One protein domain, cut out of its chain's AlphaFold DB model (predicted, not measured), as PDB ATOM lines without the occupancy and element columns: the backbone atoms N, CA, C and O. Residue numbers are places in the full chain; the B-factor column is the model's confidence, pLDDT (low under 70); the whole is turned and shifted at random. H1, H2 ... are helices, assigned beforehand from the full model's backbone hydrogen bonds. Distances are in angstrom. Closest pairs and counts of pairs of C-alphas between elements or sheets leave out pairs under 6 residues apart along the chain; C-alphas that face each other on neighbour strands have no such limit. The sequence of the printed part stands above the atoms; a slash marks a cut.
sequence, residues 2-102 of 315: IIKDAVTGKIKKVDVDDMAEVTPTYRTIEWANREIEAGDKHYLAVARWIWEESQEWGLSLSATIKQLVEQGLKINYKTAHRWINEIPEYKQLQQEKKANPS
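This is residues 2 to 102 of the 315 residues of an uncharacterized protein of Chroococcidiopsis cubana SAG 39.79 (UniProt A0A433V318). A small head of four short helices, H1 to H4, has H2 in its middle touching the other three; a long tail with a folded-back tip leaves one end of the head, and H5 leads away at the other. The tail, residues 2 to 28 with no named element, makes much of the length; residues 5 to 10, 15 to 22 and 95 to 102 stick out. The printed part has 101 residues, with five named helices, H1 to H5 in chain order, and no named strand: all helix. It is extended, with a radius of gyration of the C-alphas of 21.4 A and spans of 79 by 24 by 20 A.

Start at C-alpha 2, (206.087, 227.165, 182.199); residues 3 to 4 pair antiparallel with residues 11 to 12. Find C-alpha 29 at (201.874, 198.416, 199.301), where H1, residues 29 to 38, begins its 14.1 A. Next come H2, residues 43 to 56, 20.0 A; H3, residues 61 to 70, 14.1 A; and H4, residues 77 to 84, 10.7 A. H5, residues 88 to 99, runs 16.6 A to C-alpha 99 at (207.563, 172.196, 221.537).

Look first at H2, the hub. With residues 43 to 46 alone it touches H1, C-alphas 46 and 32 being closest at 5.7 A; the two form a helical hairpin at a shallow tilt of 25 degrees, opposite ways. The helix packing is mostly crossed: H2 touches H3 with residues 50 to 54 alone, about perpendicular at 74 degrees, C-alphas 54 and 64 closest at 5.5 A. H2 touches H4 about perpendicular at 86 degrees, C-alphas 47 and 84 closest at 5.0 A. H3 and H4 only just touch, with 3 pairs of C-alphas within 8 A, the closest being those of Ile 65 and Tyr 77 at 6.8 A. H5 touches no helix; it is close to H4 but not clearly touching, C-alphas 84 and 90 closest at 7.1 A. In each of the five helices every O i to N i+4 pair is within hydrogen-bond range.

The C-alphas farthest apart, those of Thr 8 and Asn 100, are 79.0 A apart. The printed part has no cut and no long link between helices. Check the B-factor column: pLDDT averages 78.6 over the printed part and is under 70 at residues 2 to 23, 40 to 41 and 101 to 102.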
ATOM      1  N   ILE A   2     205.330 225.949 182.560       43.81
ATOM      2  CA  ILE A   2     206.087 227.165 182.199       43.81
ATOM      3  C   ILE A   2     205.369 228.371 182.802       43.81
ATOM      4  O   ILE A   2     204.292 228.736 182.338       43.81
ATOM      5  N   ILE A   3     205.956 228.984 183.828       50.25
ATOM      6  CA  ILE A   3     205.444 230.231 184.402       50.25
ATOM      7  C   ILE A   3     206.260 231.375 183.806       50.25
ATOM      8  O   ILE A   3     207.474 231.457 183.996       50.25
ATOM      9  N   LYS A   4     205.596 232.238 183.036       43.44
ATOM     10  CA  LYS A   4     206.215 233.431 182.460       43.44
ATOM     11  C   LYS A   4     206.063 234.575 183.456       43.44
ATOM     12  O   LYS A   4     204.946 234.893 183.855       43.44
ATOM     13  N   ASP A   5     207.178 235.166 183.866       51.47
ATOM     14  CA  ASP A   5     207.171 236.328 184.750       51.47
ATOM     15  C   ASP A   5     206.556 237.522 184.002       51.47
ATOM     16  O   ASP A   5     207.053 237.935 182.948       51.47
ATOM     17  N   ALA A   6     205.440 238.039 184.519       53.06
ATOM     18  CA  ALA A   6     204.642 239.070 183.862       53.06
ATOM     19  C   ALA A   6     205.343 240.437 183.801       53.06
ATOM     20  O   ALA A   6     204.961 241.272 182.986       53.06
ATOM     21  N   VAL A   7     206.375 240.666 184.622       54.25
ATOM     22  CA  VAL A   7     207.052 241.970 184.711       54.25
ATOM     23  C   VAL A   7     208.316 242.013 183.854       54.25
ATOM     24  O   VAL A   7     208.636 243.045 183.272       54.25
ATOM     25  N   THR A   8     209.035 240.895 183.730       62.78
ATOM     26  CA  THR A   8     210.332 240.864 183.025       62.78
ATOM     27  C   THR A   8     210.311 240.090 181.710       62.78
ATOM     28  O   THR A   8     211.283 240.134 180.957       62.78
ATOM     29  N   GLY A   9     209.233 239.351 181.417       53.34
ATOM     30  CA  GLY A   9     209.077 238.558 180.193       53.34
ATOM     31  C   GLY A   9     210.024 237.355 180.077       53.34
ATOM     32  O   GLY A   9     209.909 236.586 179.116       53.34
ATOM     33  N   LYS A  10     210.932 237.160 181.041       51.72
ATOM     34  CA  LYS A  10     211.882 236.047 181.068       51.72
ATOM     35  C   LYS A  10     211.166 234.757 181.463       51.72
ATOM     36  O   LYS A  10     210.428 234.695 182.443       51.72
ATOM     37  N   ILE A  11     211.404 233.711 180.677       54.81
ATOM     38  CA  ILE A  11     210.925 232.360 180.958       54.81
ATOM     39  C   ILE A  11     211.874 231.762 181.995       54.81
ATOM     40  O   ILE A  11     213.020 231.453 181.673       54.81
ATOM     41  N   LYS A  12     211.417 231.602 183.241       50.34
ATOM     42  CA  LYS A  12     212.125 230.750 184.200       50.34
ATOM     43  C   LYS A  12     211.874 229.301 183.788       50.34
ATOM     44  O   LYS A  12     210.744 228.821 183.867       50.34
ATOM     45  N   LYS A  13     212.918 228.614 183.312       46.41
ATOM     46  CA  LYS A  13     212.936 227.149 183.331       46.41
ATOM     47  C   LYS A  13     212.866 226.758 184.802       46.41
ATOM     48  O   LYS A  13     213.771 227.074 185.562       46.41
ATOM     49  N   VAL A  14     211.740 226.185 185.201       47.41
ATOM     50  CA  VAL A  14     211.667 225.446 186.455       47.41
ATOM     51  C   VAL A  14     212.319 224.114 186.127       47.41
ATOM     52  O   VAL A  14     211.760 223.356 185.328       47.41
ATOM     53  N   ASP A  15     213.534 223.902 186.625       45.25
ATOM     54  CA  ASP A  15     214.165 222.589 186.572       45.25
ATOM     55  C   ASP A  15     213.217 221.604 187.265       45.25
ATOM     56  O   ASP A  15     212.668 221.874 188.333       45.25
ATOM     57  N   VAL A  16     212.926 220.497 186.585       49.62
ATOM     58  CA  VAL A  16     211.922 219.496 186.988       49.62
ATOM     59  C   VAL A  16     212.473 218.588 188.102       49.62
ATOM     60  O   VAL A  16     211.916 217.532 188.378       49.62
ATOM     61  N   ASP A  17     213.544 219.011 188.768       47.81
ATOM     62  CA  ASP A  17     214.276 218.206 189.746       47.81
ATOM     63  C   ASP A  17     213.780 218.410 191.190       47.81
ATOM     64  O   ASP A  17     214.152 217.647 192.074       47.81
ATOM     65  N   ASP A  18     212.845 219.340 191.423       43.91
ATOM     66  CA  ASP A  18     212.169 219.521 192.720       43.91
ATOM     67  C   ASP A  18     210.818 218.778 192.793       43.91
ATOM     68  O   ASP A  18     209.867 219.218 193.448       43.91
ATOM     69  N   MET A  19     210.695 217.626 192.127       46.06
ATOM     70  CA  MET A  19     209.687 216.644 192.532       46.06
ATOM     71  C   MET A  19     210.167 216.057 193.857       46.06
ATOM     72  O   MET A  19     210.927 215.093 193.864       46.06
ATOM     73  N   ALA A  20     209.763 216.669 194.975       45.94
ATOM     74  CA  ALA A  20     209.966 216.103 196.303       45.94
ATOM     75  C   ALA A  20     209.624 214.608 196.244       45.94
ATOM     76  O   ALA A  20     208.485 214.266 195.918       45.94
ATOM     77  N   GLU A  21     210.610 213.732 196.480       53.06
ATOM     78  CA  GLU A  21     210.373 212.290 196.529       53.06
ATOM     79  C   GLU A  21     209.254 212.054 197.540       53.06
ATOM     80  O   GLU A  21     209.451 212.195 198.749       53.06
ATOM     81  N   VAL A  22     208.058 211.741 197.044       59.91
ATOM     82  CA  VAL A  22     206.926 211.394 197.892       59.91
ATOM     83  C   VAL A  22     207.300 210.072 198.540       59.91
ATOM     84  O   VAL A  22     207.236 209.014 197.913       59.91
ATOM     85  N   THR A  23     207.778 210.130 199.779       67.50
ATOM     86  CA  THR A  23     208.065 208.940 200.567       67.50
ATOM     87  C   THR A  23     206.733 208.241 200.838       67.50
ATOM     88  O   THR A  23     205.851 208.826 201.469       67.50
ATOM     89  N   PRO A  24     206.534 207.014 200.325       76.25
ATOM     90  CA  PRO A  24     205.297 206.290 200.557       76.25
ATOM     91  C   PRO A  24     205.128 206.027 202.056       76.25
ATOM     92  O   PRO A  24     206.102 205.867 202.796       76.25
ATOM     93  N   THR A  25     203.877 206.010 202.509       84.31
ATOM     94  CA  THR A  25     203.567 205.864 203.935       84.31
ATOM     95  C   THR A  25     203.963 204.469 204.417       84.31
ATOM     96  O   THR A  25     203.738 203.481 203.718       84.31
ATOM     97  N   TYR A  26     204.554 204.377 205.609       81.12
ATOM     98  CA  TYR A  26     204.942 203.104 206.221       81.12
ATOM     99  C   TYR A  26     203.750 202.130 206.295       81.12
ATOM    100  O   TYR A  26     202.626 202.562 206.551       81.12
ATOM    101  N   ARG A  27     203.999 200.832 206.057       84.06
ATOM    102  CA  ARG A  27     202.978 199.762 205.952       84.06
ATOM    103  C   ARG A  27     201.949 199.932 204.822       84.06
ATOM    104  O   ARG A  27     200.828 199.445 204.911       84.06
ATOM    105  N   THR A  28     202.327 200.587 203.727       90.00
ATOM    106  CA  THR A  28     201.545 200.565 202.475       90.00
ATOM    107  C   THR A  28     202.175 199.635 201.437       90.00
ATOM    108  O   THR A  28     203.368 199.330 201.501       90.00
ATOM    109  N   ILE A  29     201.387 199.214 200.442       91.56
ATOM    110  CA  ILE A  29     201.874 198.416 199.301       91.56
ATOM    111  C   ILE A  29     202.958 199.176 198.522       91.56
ATOM    112  O   ILE A  29     203.956 198.584 198.112       91.56
ATOM    113  N   GLU A  30     202.796 200.488 198.341       89.75
ATOM    114  CA  GLU A  30     203.766 201.332 197.633       89.75
ATOM    115  C   GLU A  30     205.092 201.420 198.391       89.75
ATOM    116  O   GLU A  30     206.156 201.302 197.783       89.75
ATOM    117  N   TRP A  31     205.029 201.557 199.720       92.06
ATOM    118  CA  TRP A  31     206.212 201.507 200.573       92.06
ATOM    119  C   TRP A  31     206.902 200.154 200.470       92.06
ATOM    120  O   TRP A  31     208.073 200.099 200.113       92.06
ATOM    121  N   ALA A  32     206.177 199.058 200.672       90.50
ATOM    122  CA  ALA A  32     206.775 197.730 200.639       90.50
ATOM    123  C   ALA A  32     207.411 197.403 199.279       90.50
ATOM    124  O   ALA A  32     208.487 196.812 199.231       90.50
ATOM    125  N   ASN A  33     206.790 197.826 198.175       92.44
ATOM    126  CA  ASN A  33     207.364 197.678 196.841       92.44
ATOM    127  C   ASN A  33     208.650 198.498 196.666       92.44
ATOM    128  O   ASN A  33     209.621 197.968 196.128       92.44
ATOM    129  N   ARG A  34     208.697 199.741 197.171       88.50
ATOM    130  CA  ARG A  34     209.925 200.556 197.177       88.50
ATOM    131  C   ARG A  34     211.041 199.871 197.968       88.50
ATOM    132  O   ARG A  34     212.172 199.814 197.501       88.50
ATOM    133  N   GLU A  35     210.729 199.334 199.144       88.12
ATOM    134  CA  GLU A  35     211.703 198.645 200.000       88.12
ATOM    135  C   GLU A  35     212.226 197.347 199.354       88.12
ATOM    136  O   GLU A  35     213.413 197.040 199.449       88.12
ATOM    137  N   ILE A  36     211.365 196.601 198.649       88.38
ATOM    138  CA  ILE A  36     211.768 195.422 197.864       88.38
ATOM    139  C   ILE A  36     212.725 195.825 196.735       88.38
ATOM    140  O   ILE A  36     213.724 195.142 196.508       88.38
ATOM    141  N   GLU A  37     212.436 196.928 196.039       87.25
ATOM    142  CA  GLU A  37     213.274 197.460 194.957       87.25
ATOM    143  C   GLU A  37     214.612 198.023 195.485       87.25
ATOM    144  O   GLU A  37     215.633 197.905 194.808       87.25
ATOM    145  N   ALA A  38     214.641 198.556 196.714       82.69
ATOM    146  CA  ALA A  38     215.850 199.052 197.383       82.69
ATOM    147  C   ALA A  38     216.831 197.938 197.816       82.69
ATOM    148  O   ALA A  38     218.019 198.202 198.012       82.69
ATOM    149  N   GLY A  39     216.365 196.690 197.935       73.25
ATOM    150  CA  GLY A  39     217.211 195.508 198.118       73.25
ATOM    151  C   GLY A  39     217.543 195.129 199.571       73.25
ATOM    152  O   GLY A  39     216.813 195.424 200.518       73.25
ATOM    153  N   ASP A  40     218.657 194.408 199.744       64.38
ATOM    154  CA  ASP A  40     218.934 193.502 200.877       64.38
ATOM    155  C   ASP A  40     218.991 194.126 202.286       64.38
ATOM    156  O   ASP A  40     219.061 193.397 203.269       64.38
ATOM    157  N   LYS A  41     218.940 195.448 202.451       67.88
ATOM    158  CA  LYS A  41     218.893 196.059 203.796       67.88
ATOM    159  C   LYS A  41     217.472 196.208 204.344       67.88
ATOM    160  O   LYS A  41     217.296 196.360 205.548       67.88
ATOM    161  N   HIS A  42     216.467 196.116 203.475       76.44
ATOM    162  CA  HIS A  42     215.095 196.525 203.779       76.44
ATOM    163  C   HIS A  42     214.095 195.362 203.808       76.44
ATOM    164  O   HIS A  42     212.964 195.504 204.280       76.44
ATOM    165  N   TYR A  43     214.525 194.168 203.391       83.88
ATOM    166  CA  TYR A  43     213.653 192.996 203.340       83.88
ATOM    167  C   TYR A  43     213.094 192.588 204.711       83.88
ATOM    168  O   TYR A  43     211.966 192.105 204.789       83.88
ATOM    169  N   LEU A  44     213.847 192.806 205.800       86.06
ATOM    170  CA  LEU A  44     213.390 192.495 207.158       86.06
ATOM    171  C   LEU A  44     212.234 193.395 207.599       86.06
ATOM    172  O   LEU A  44     211.341 192.920 208.295       86.06
ATOM    173  N   ALA A  45     212.218 194.664 207.183       87.81
ATOM    174  CA  ALA A  45     211.130 195.582 207.508       87.81
ATOM    175  C   ALA A  45     209.832 195.158 206.807       87.81
ATOM    176  O   ALA A  45     208.782 195.074 207.442       87.81
ATOM    177  N   VAL A  46     209.924 194.802 205.522       90.50
ATOM    178  CA  VAL A  46     208.794 194.266 204.748       90.50
ATOM    179  C   VAL A  46     208.317 192.934 205.330       90.50
ATOM    180  O   VAL A  46     207.119 192.714 205.475       90.50
ATOM    181  N   ALA A  47     209.241 192.052 205.714       91.88
ATOM    182  CA  ALA A  47     208.904 190.769 206.321       91.88
ATOM    183  C   ALA A  47     208.209 190.926 207.683       91.88
ATOM    184  O   ALA A  47     207.230 190.224 207.939       91.88
ATOM    185  N   ARG A  48     208.687 191.847 208.536       91.44
ATOM    186  CA  ARG A  48     208.038 192.179 209.816       91.44
ATOM    187  C   ARG A  48     206.621 192.675 209.586       91.44
ATOM    188  O   ARG A  48     205.710 192.118 210.183       91.44
ATOM    189  N   TRP A  49     206.434 193.610 208.656       93.88
ATOM    190  CA  TRP A  49     205.105 194.102 208.315       93.88
ATOM    191  C   TRP A  49     204.165 192.975 207.866       93.88
ATOM    192  O   TRP A  49     203.097 192.822 208.444       93.88
ATOM    193  N   ILE A  50     204.571 192.128 206.909       92.69
ATOM    194  CA  ILE A  50     203.737 191.002 206.442       92.69
ATOM    195  C   ILE A  50     203.359 190.068 207.604       92.69
ATOM    196  O   ILE A  50     202.248 189.530 207.651       92.69
ATOM    197  N   TRP A  51     204.284 189.830 208.535       93.12
ATOM    198  CA  TRP A  51     204.009 188.993 209.693       93.12
ATOM    199  C   TRP A  51     203.045 189.666 210.678       93.12
ATOM    200  O   TRP A  51     202.095 189.017 211.113       93.12
ATOM    201  N   GLU A  52     203.230 190.946 210.986       91.06
ATOM    202  CA  GLU A  52     202.338 191.724 211.854       91.06
ATOM    203  C   GLU A  52     200.924 191.798 211.268       91.06
ATOM    204  O   GLU A  52     199.961 191.465 211.958       91.06
ATOM    205  N   GLU A  53     200.809 192.068 209.968       91.38
ATOM    206  CA  GLU A  53     199.537 192.087 209.241       91.38
ATOM    207  C   GLU A  53     198.811 190.736 209.343       91.38
ATOM    208  O   GLU A  53     197.597 190.674 209.520       91.38
ATOM    209  N   SER A  54     199.554 189.619 209.320       91.31
ATOM    210  CA  SER A  54     198.952 188.291 209.498       91.31
ATOM    211  C   SER A  54     198.339 188.094 210.886       91.31
ATOM    212  O   SER A  54     197.341 187.383 211.021       91.31
ATOM    213  N   GLN A  55     198.928 188.712 211.916       87.44
ATOM    214  CA  GLN A  55     198.388 188.672 213.274       87.44
ATOM    215  C   GLN A  55     197.162 189.579 213.390       87.44
ATOM    216  O   GLN A  55     196.148 189.146 213.929       87.44
ATOM    217  N   GLU A  56     197.235 190.792 212.835       88.62
ATOM    218  CA  GLU A  56     196.139 191.770 212.836       88.62
ATOM    219  C   GLU A  56     194.906 191.244 212.085       88.62
ATOM    220  O   GLU A  56     193.782 191.359 212.570       88.62
ATOM    221  N   TRP A  57     195.102 190.586 210.939       88.19
ATOM    222  CA  TRP A  57     194.009 189.983 210.167       88.19
ATOM    223  C   TRP A  57     193.524 188.646 210.741       88.19
ATOM    224  O   TRP A  57     192.511 188.112 210.288       88.19
ATOM    225  N   GLY A  58     194.252 188.056 211.696       88.00
ATOM    226  CA  GLY A  58     193.971 186.711 212.204       88.00
ATOM    227  C   GLY A  58     194.079 185.621 211.129       88.00
ATOM    228  O   GLY A  58     193.458 184.560 211.241       88.00
ATOM    229  N   LEU A  59     194.845 185.871 210.065       87.88
ATOM    230  CA  LEU A  59     194.994 184.972 208.929       87.88
ATOM    231  C   LEU A  59     196.282 184.157 209.027       87.88
ATOM    232  O   LEU A  59     197.275 184.534 209.646       87.88
ATOM    233  N   SER A  60     196.301 183.006 208.351       88.25
ATOM    234  CA  SER A  60     197.570 182.303 208.159       88.25
ATOM    235  C   SER A  60     198.537 183.187 207.365       88.25
ATOM    236  O   SER A  60     198.122 183.916 206.460       88.25
ATOM    237  N   LEU A  61     199.840 183.064 207.630       89.19
ATOM    238  CA  LEU A  61     200.877 183.781 206.876       89.19
ATOM    239  C   LEU A  61     200.731 183.565 205.361       89.19
ATOM    240  O   LEU A  61     200.890 184.472 204.554       89.19
ATOM    241  N   SER A  62     200.351 182.345 204.993       90.31
ATOM    242  CA  SER A  62     200.083 181.938 203.619       90.31
ATOM    243  C   SER A  62     198.935 182.718 202.969       90.31
ATOM    244  O   SER A  62     199.067 183.211 201.851       90.31
ATOM    245  N   ALA A  63     197.817 182.850 203.686       88.69
ATOM    246  CA  ALA A  63     196.661 183.616 203.229       88.69
ATOM    247  C   ALA A  63     196.966 185.120 203.171       88.69
ATOM    248  O   ALA A  63     196.613 185.770 202.194       88.69
ATOM    249  N   THR A  64     197.700 185.632 204.160       92.12
ATOM    250  CA  THR A  64     198.112 187.042 204.240       92.12
ATOM    251  C   THR A  64     198.985 187.433 203.049       92.12
ATOM    252  O   THR A  64     198.673 188.385 202.344       92.12
ATOM    253  N   ILE A  65     200.032 186.649 202.750       92.94
ATOM    254  CA  ILE A  65     200.898 186.894 201.585       92.94
ATOM    255  C   ILE A  65     200.077 186.870 200.295       92.94
ATOM    256  O   ILE A  65     200.258 187.733 199.443       92.94
ATOM    257  N   LYS A  66     199.170 185.896 200.142       93.19
ATOM    258  CA  LYS A  66     198.318 185.800 198.952       93.19
ATOM    259  C   LYS A  66     197.471 187.064 198.769       93.19
ATOM    260  O   LYS A  66     197.456 187.620 197.679       93.19
ATOM    261  N   GLN A  67     196.833 187.531 199.836       92.81
ATOM    262  CA  GLN A  67     195.985 188.717 199.812       92.81
ATOM    263  C   GLN A  67     196.786 190.003 199.551       92.81
ATOM    264  O   GLN A  67     196.360 190.831 198.754       92.81
ATOM    265  N   LEU A  68     197.978 190.153 200.135       91.56
ATOM    266  CA  LEU A  68     198.855 191.297 199.854       91.56
ATOM    267  C   LEU A  68     199.362 191.297 198.404       91.56
ATOM    268  O   LEU A  68     199.440 192.349 197.774       91.56
ATOM    269  N   VAL A  69     199.664 190.124 197.840       93.62
ATOM    270  CA  VAL A  69     200.023 189.988 196.417       93.62
ATOM    271  C   VAL A  69     198.836 190.342 195.515       93.62
ATOM    272  O   VAL A  69     199.021 191.047 194.525       93.62
ATOM    273  N   GLU A  70     197.616 189.930 195.870       93.38
ATOM    274  CA  GLU A  70     196.384 190.332 195.169       93.38
ATOM    275  C   GLU A  70     196.143 191.852 195.237       93.38
ATOM    276  O   GLU A  70     195.623 192.430 194.286       93.38
ATOM    277  N   GLN A  71     196.583 192.512 196.313       92.00
ATOM    278  CA  GLN A  71     196.555 193.972 196.472       92.00
ATOM    279  C   GLN A  71     197.710 194.702 195.758       92.00
ATOM    280  O   GLN A  71     197.750 195.931 195.767       92.00
ATOM    281  N   GLY A  72     198.636 193.980 195.116       91.88
ATOM    282  CA  GLY A  72     199.714 194.566 194.311       91.88
ATOM    283  C   GLY A  72     201.108 194.537 194.946       91.88
ATOM    284  O   GLY A  72     202.018 195.204 194.443       91.88
ATOM    285  N   LEU A  73     201.320 193.770 196.021       92.94
ATOM    286  CA  LEU A  73     202.657 193.534 196.569       92.94
ATOM    287  C   LEU A  73     203.500 192.697 195.592       92.94
ATOM    288  O   LEU A  73     203.171 191.553 195.274       92.94
ATOM    289  N   LYS A  74     204.637 193.238 195.153       92.25
ATOM    290  CA  LYS A  74     205.546 192.628 194.172       92.25
ATOM    291  C   LYS A  74     206.555 191.684 194.830       92.25
ATOM    292  O   LYS A  74     207.763 191.814 194.643       92.25
ATOM    293  N   ILE A  75     206.075 190.708 195.597       89.00
ATOM    294  CA  ILE A  75     206.932 189.702 196.233       89.00
ATOM    295  C   ILE A  75     206.548 188.288 195.806       89.00
ATOM    296  O   ILE A  75     205.378 187.914 195.761       89.00
ATOM    297  N   ASN A  76     207.552 187.457 195.516       89.50
ATOM    298  CA  ASN A  76     207.314 186.033 195.327       89.50
ATOM    299  C   ASN A  76     207.029 185.382 196.683       89.50
ATOM    300  O   ASN A  76     207.765 185.573 197.651       89.50
ATOM    301  N   TYR A  77     206.013 184.529 196.718       87.44
ATOM    302  CA  TYR A  77     205.630 183.732 197.873       87.44
ATOM    303  C   TYR A  77     206.807 183.031 198.573       87.44
ATOM    304  O   TYR A  77     206.938 183.096 199.794       87.44
ATOM    305  N   LYS A  78     207.711 182.393 197.815       87.75
ATOM    306  CA  LYS A  78     208.895 181.721 198.388       87.75
ATOM    307  C   LYS A  78     209.845 182.711 199.062       87.75
ATOM    308  O   LYS A  78     210.396 182.404 200.116       87.75
ATOM    309  N   THR A  79     210.021 183.883 198.458       89.56
ATOM    310  CA  THR A  79     210.878 184.952 198.976       89.56
ATOM    311  C   THR A  79     210.304 185.525 200.267       89.56
ATOM    312  O   THR A  79     211.030 185.611 201.251       89.56
ATOM    313  N   ALA A  80     208.998 185.803 200.297       88.12
ATOM    314  CA  ALA A  80     208.302 186.276 201.492       88.12
ATOM    315  C   ALA A  80     208.476 185.300 202.666       88.12
ATOM    316  O   ALA A  80     208.894 185.694 203.750       88.12
ATOM    317  N   HIS A  81     208.248 184.002 202.433       89.19
ATOM    318  CA  HIS A  81     208.459 182.976 203.458       89.19
ATOM    319  C   HIS A  81     209.912 182.896 203.924       89.19
ATOM    320  O   HIS A  81     210.153 182.743 205.119       89.19
ATOM    321  N   ARG A  82     210.891 182.989 203.016       89.94
ATOM    322  CA  ARG A  82     212.313 182.988 203.391       89.94
ATOM    323  C   ARG A  82     212.634 184.159 204.318       89.94
ATOM    324  O   ARG A  82     213.190 183.933 205.383       89.94
ATOM    325  N   TRP A  83     212.223 185.368 203.949       91.19
ATOM    326  CA  TRP A  83     212.479 186.573 204.735       91.19
ATOM    327  C   TRP A  83     211.793 186.546 206.102       91.19
ATOM    328  O   TRP A  83     212.406 186.871 207.111       91.19
ATOM    329  N   ILE A  84     210.544 186.081 206.168       91.31
ATOM    330  CA  ILE A  84     209.821 185.961 207.442       91.31
ATOM    331  C   ILE A  84     210.467 184.902 208.342       91.31
ATOM    332  O   ILE A  84     210.574 185.094 209.550       91.31
ATOM    333  N   ASN A  85     210.977 183.811 207.762       88.31
ATOM    334  CA  ASN A  85     211.738 182.812 208.508       88.31
ATOM    335  C   ASN A  85     213.055 183.349 209.073       88.31
ATOM    336  O   ASN A  85     213.644 182.651 209.891       88.31
ATOM    337  N   GLU A  86     213.537 184.522 208.660       87.81
ATOM    338  CA  GLU A  86     214.743 185.147 209.206       87.81
ATOM    339  C   GLU A  86     214.455 186.018 210.437       87.81
ATOM    340  O   GLU A  86     215.367 186.228 211.236       87.81
ATOM    341  N   ILE A  87     213.190 186.401 210.663       89.31
ATOM    342  CA  ILE A  87     212.738 187.180 211.825       89.31
ATOM    343  C   ILE A  87     212.941 186.363 213.120       89.31
ATOM    344  O   ILE A  87     212.353 185.280 213.254       89.31
ATOM    345  N   PRO A  88     213.753 186.841 214.085       85.94
ATOM    346  CA  PRO A  88     214.031 186.129 215.336       85.94
ATOM    347  C   PRO A  88     212.774 185.749 216.123       85.94
ATOM    348  O   PRO A  88     212.628 184.607 216.562       85.94
ATOM    349  N   GLU A  89     211.835 186.681 216.236       84.62
ATOM    350  CA  GLU A  89     210.599 186.539 216.996       84.62
ATOM    351  C   GLU A  89     209.692 185.463 216.366       84.62
ATOM    352  O   GLU A  89     209.141 184.603 217.057       84.62
ATOM    353  N   TYR A  90     209.621 185.423 215.031       84.44
ATOM    354  CA  TYR A  90     208.901 184.379 214.303       84.44
ATOM    355  C   TYR A  90     209.559 183.001 214.471       84.44
ATOM    356  O   TYR A  90     208.862 181.999 214.664       84.44
ATOM    357  N   LYS A  91     210.900 182.922 214.442       83.31
ATOM    358  CA  LYS A  91     211.633 181.664 214.694       83.31
ATOM    359  C   LYS A  91     211.338 181.119 216.087       83.31
ATOM    360  O   LYS A  91     211.080 179.921 216.215       83.31
ATOM    361  N   GLN A  92     211.362 181.978 217.103       82.62
ATOM    362  CA  GLN A  92     211.059 181.591 218.478       82.62
ATOM    363  C   GLN A  92     209.626 181.058 218.592       82.62
ATOM    364  O   GLN A  92     209.421 179.943 219.071       82.62
ATOM    365  N   LEU A  93     208.650 181.768 218.024       82.00
ATOM    366  CA  LEU A  93     207.248 181.343 218.018       82.00
ATOM    367  C   LEU A  93     207.037 179.999 217.294       82.00
ATOM    368  O   LEU A  93     206.234 179.165 217.716       82.00
ATOM    369  N   GLN A  94     207.779 179.735 216.216       81.62
ATOM    370  CA  GLN A  94     207.758 178.434 215.535       81.62
ATOM    371  C   GLN A  94     208.382 177.313 216.377       81.62
ATOM    372  O   GLN A  94     207.915 176.173 216.322       81.62
ATOM    373  N   GLN A  95     209.428 177.601 217.153       79.25
ATOM    374  CA  GLN A  95     210.020 176.635 218.080       79.25
ATOM    375  C   GLN A  95     209.071 176.319 219.238       79.25
ATOM    376  O   GLN A  95     208.879 175.145 219.551       79.25
ATOM    377  N   GLU A  96     208.399 177.324 219.793       75.25
ATOM    378  CA  GLU A  96     207.377 177.154 220.830       75.25
ATOM    379  C   GLU A  96     206.197 176.316 220.326       75.25
ATOM    380  O   GLU A  96     205.798 175.356 220.983       75.25
ATOM    381  N   LYS A  97     205.702 176.572 219.106       75.44
ATOM    382  CA  LYS A  97     204.662 175.738 218.469       75.44
ATOM    383  C   LYS A  97     205.119 174.304 218.187       75.44
ATOM    384  O   LYS A  97     204.298 173.389 218.165       75.44
ATOM    385  N   LYS A  98     206.414 174.081 217.942       74.38
ATOM    386  CA  LYS A  98     206.977 172.729 217.784       74.38
ATOM    387  C   LYS A  98     207.108 172.003 219.119       74.38
ATOM    388  O   LYS A  98     206.870 170.796 219.145       74.38
ATOM    389  N   ALA A  99     207.483 172.720 220.178       72.00
ATOM    390  CA  ALA A  99     207.563 172.196 221.537       72.00
ATOM    391  C   ALA A  99     206.167 171.874 222.094       72.00
ATOM    392  O   ALA A  99     205.982 170.818 222.692       72.00
ATOM    393  N   ASN A 100     205.178 172.724 221.797       70.62
ATOM    394  CA  ASN A 100     203.790 172.610 222.239       70.62
ATOM    395  C   ASN A 100     202.829 172.558 221.034       70.62
ATOM    396  O   ASN A 100     202.160 173.547 220.722       70.62
ATOM    397  N   PRO A 101     202.762 171.423 220.312       68.44
ATOM    398  CA  PRO A 101     201.862 171.285 219.175       68.44
ATOM    399  C   PRO A 101     200.396 171.327 219.626       68.44
ATOM    400  O   PRO A 101     200.025 170.723 220.631       68.44
ATOM    401  N   SER A 102     199.540 171.992 218.847       65.56
ATOM    402  CA  SER A 102     198.098 172.005 219.105       65.56
ATOM    403  C   SER A 102     197.489 170.598 219.005       65.56
ATOM    404  O   SER A 102     198.018 169.716 218.321       65.56
TER     405      SER A 102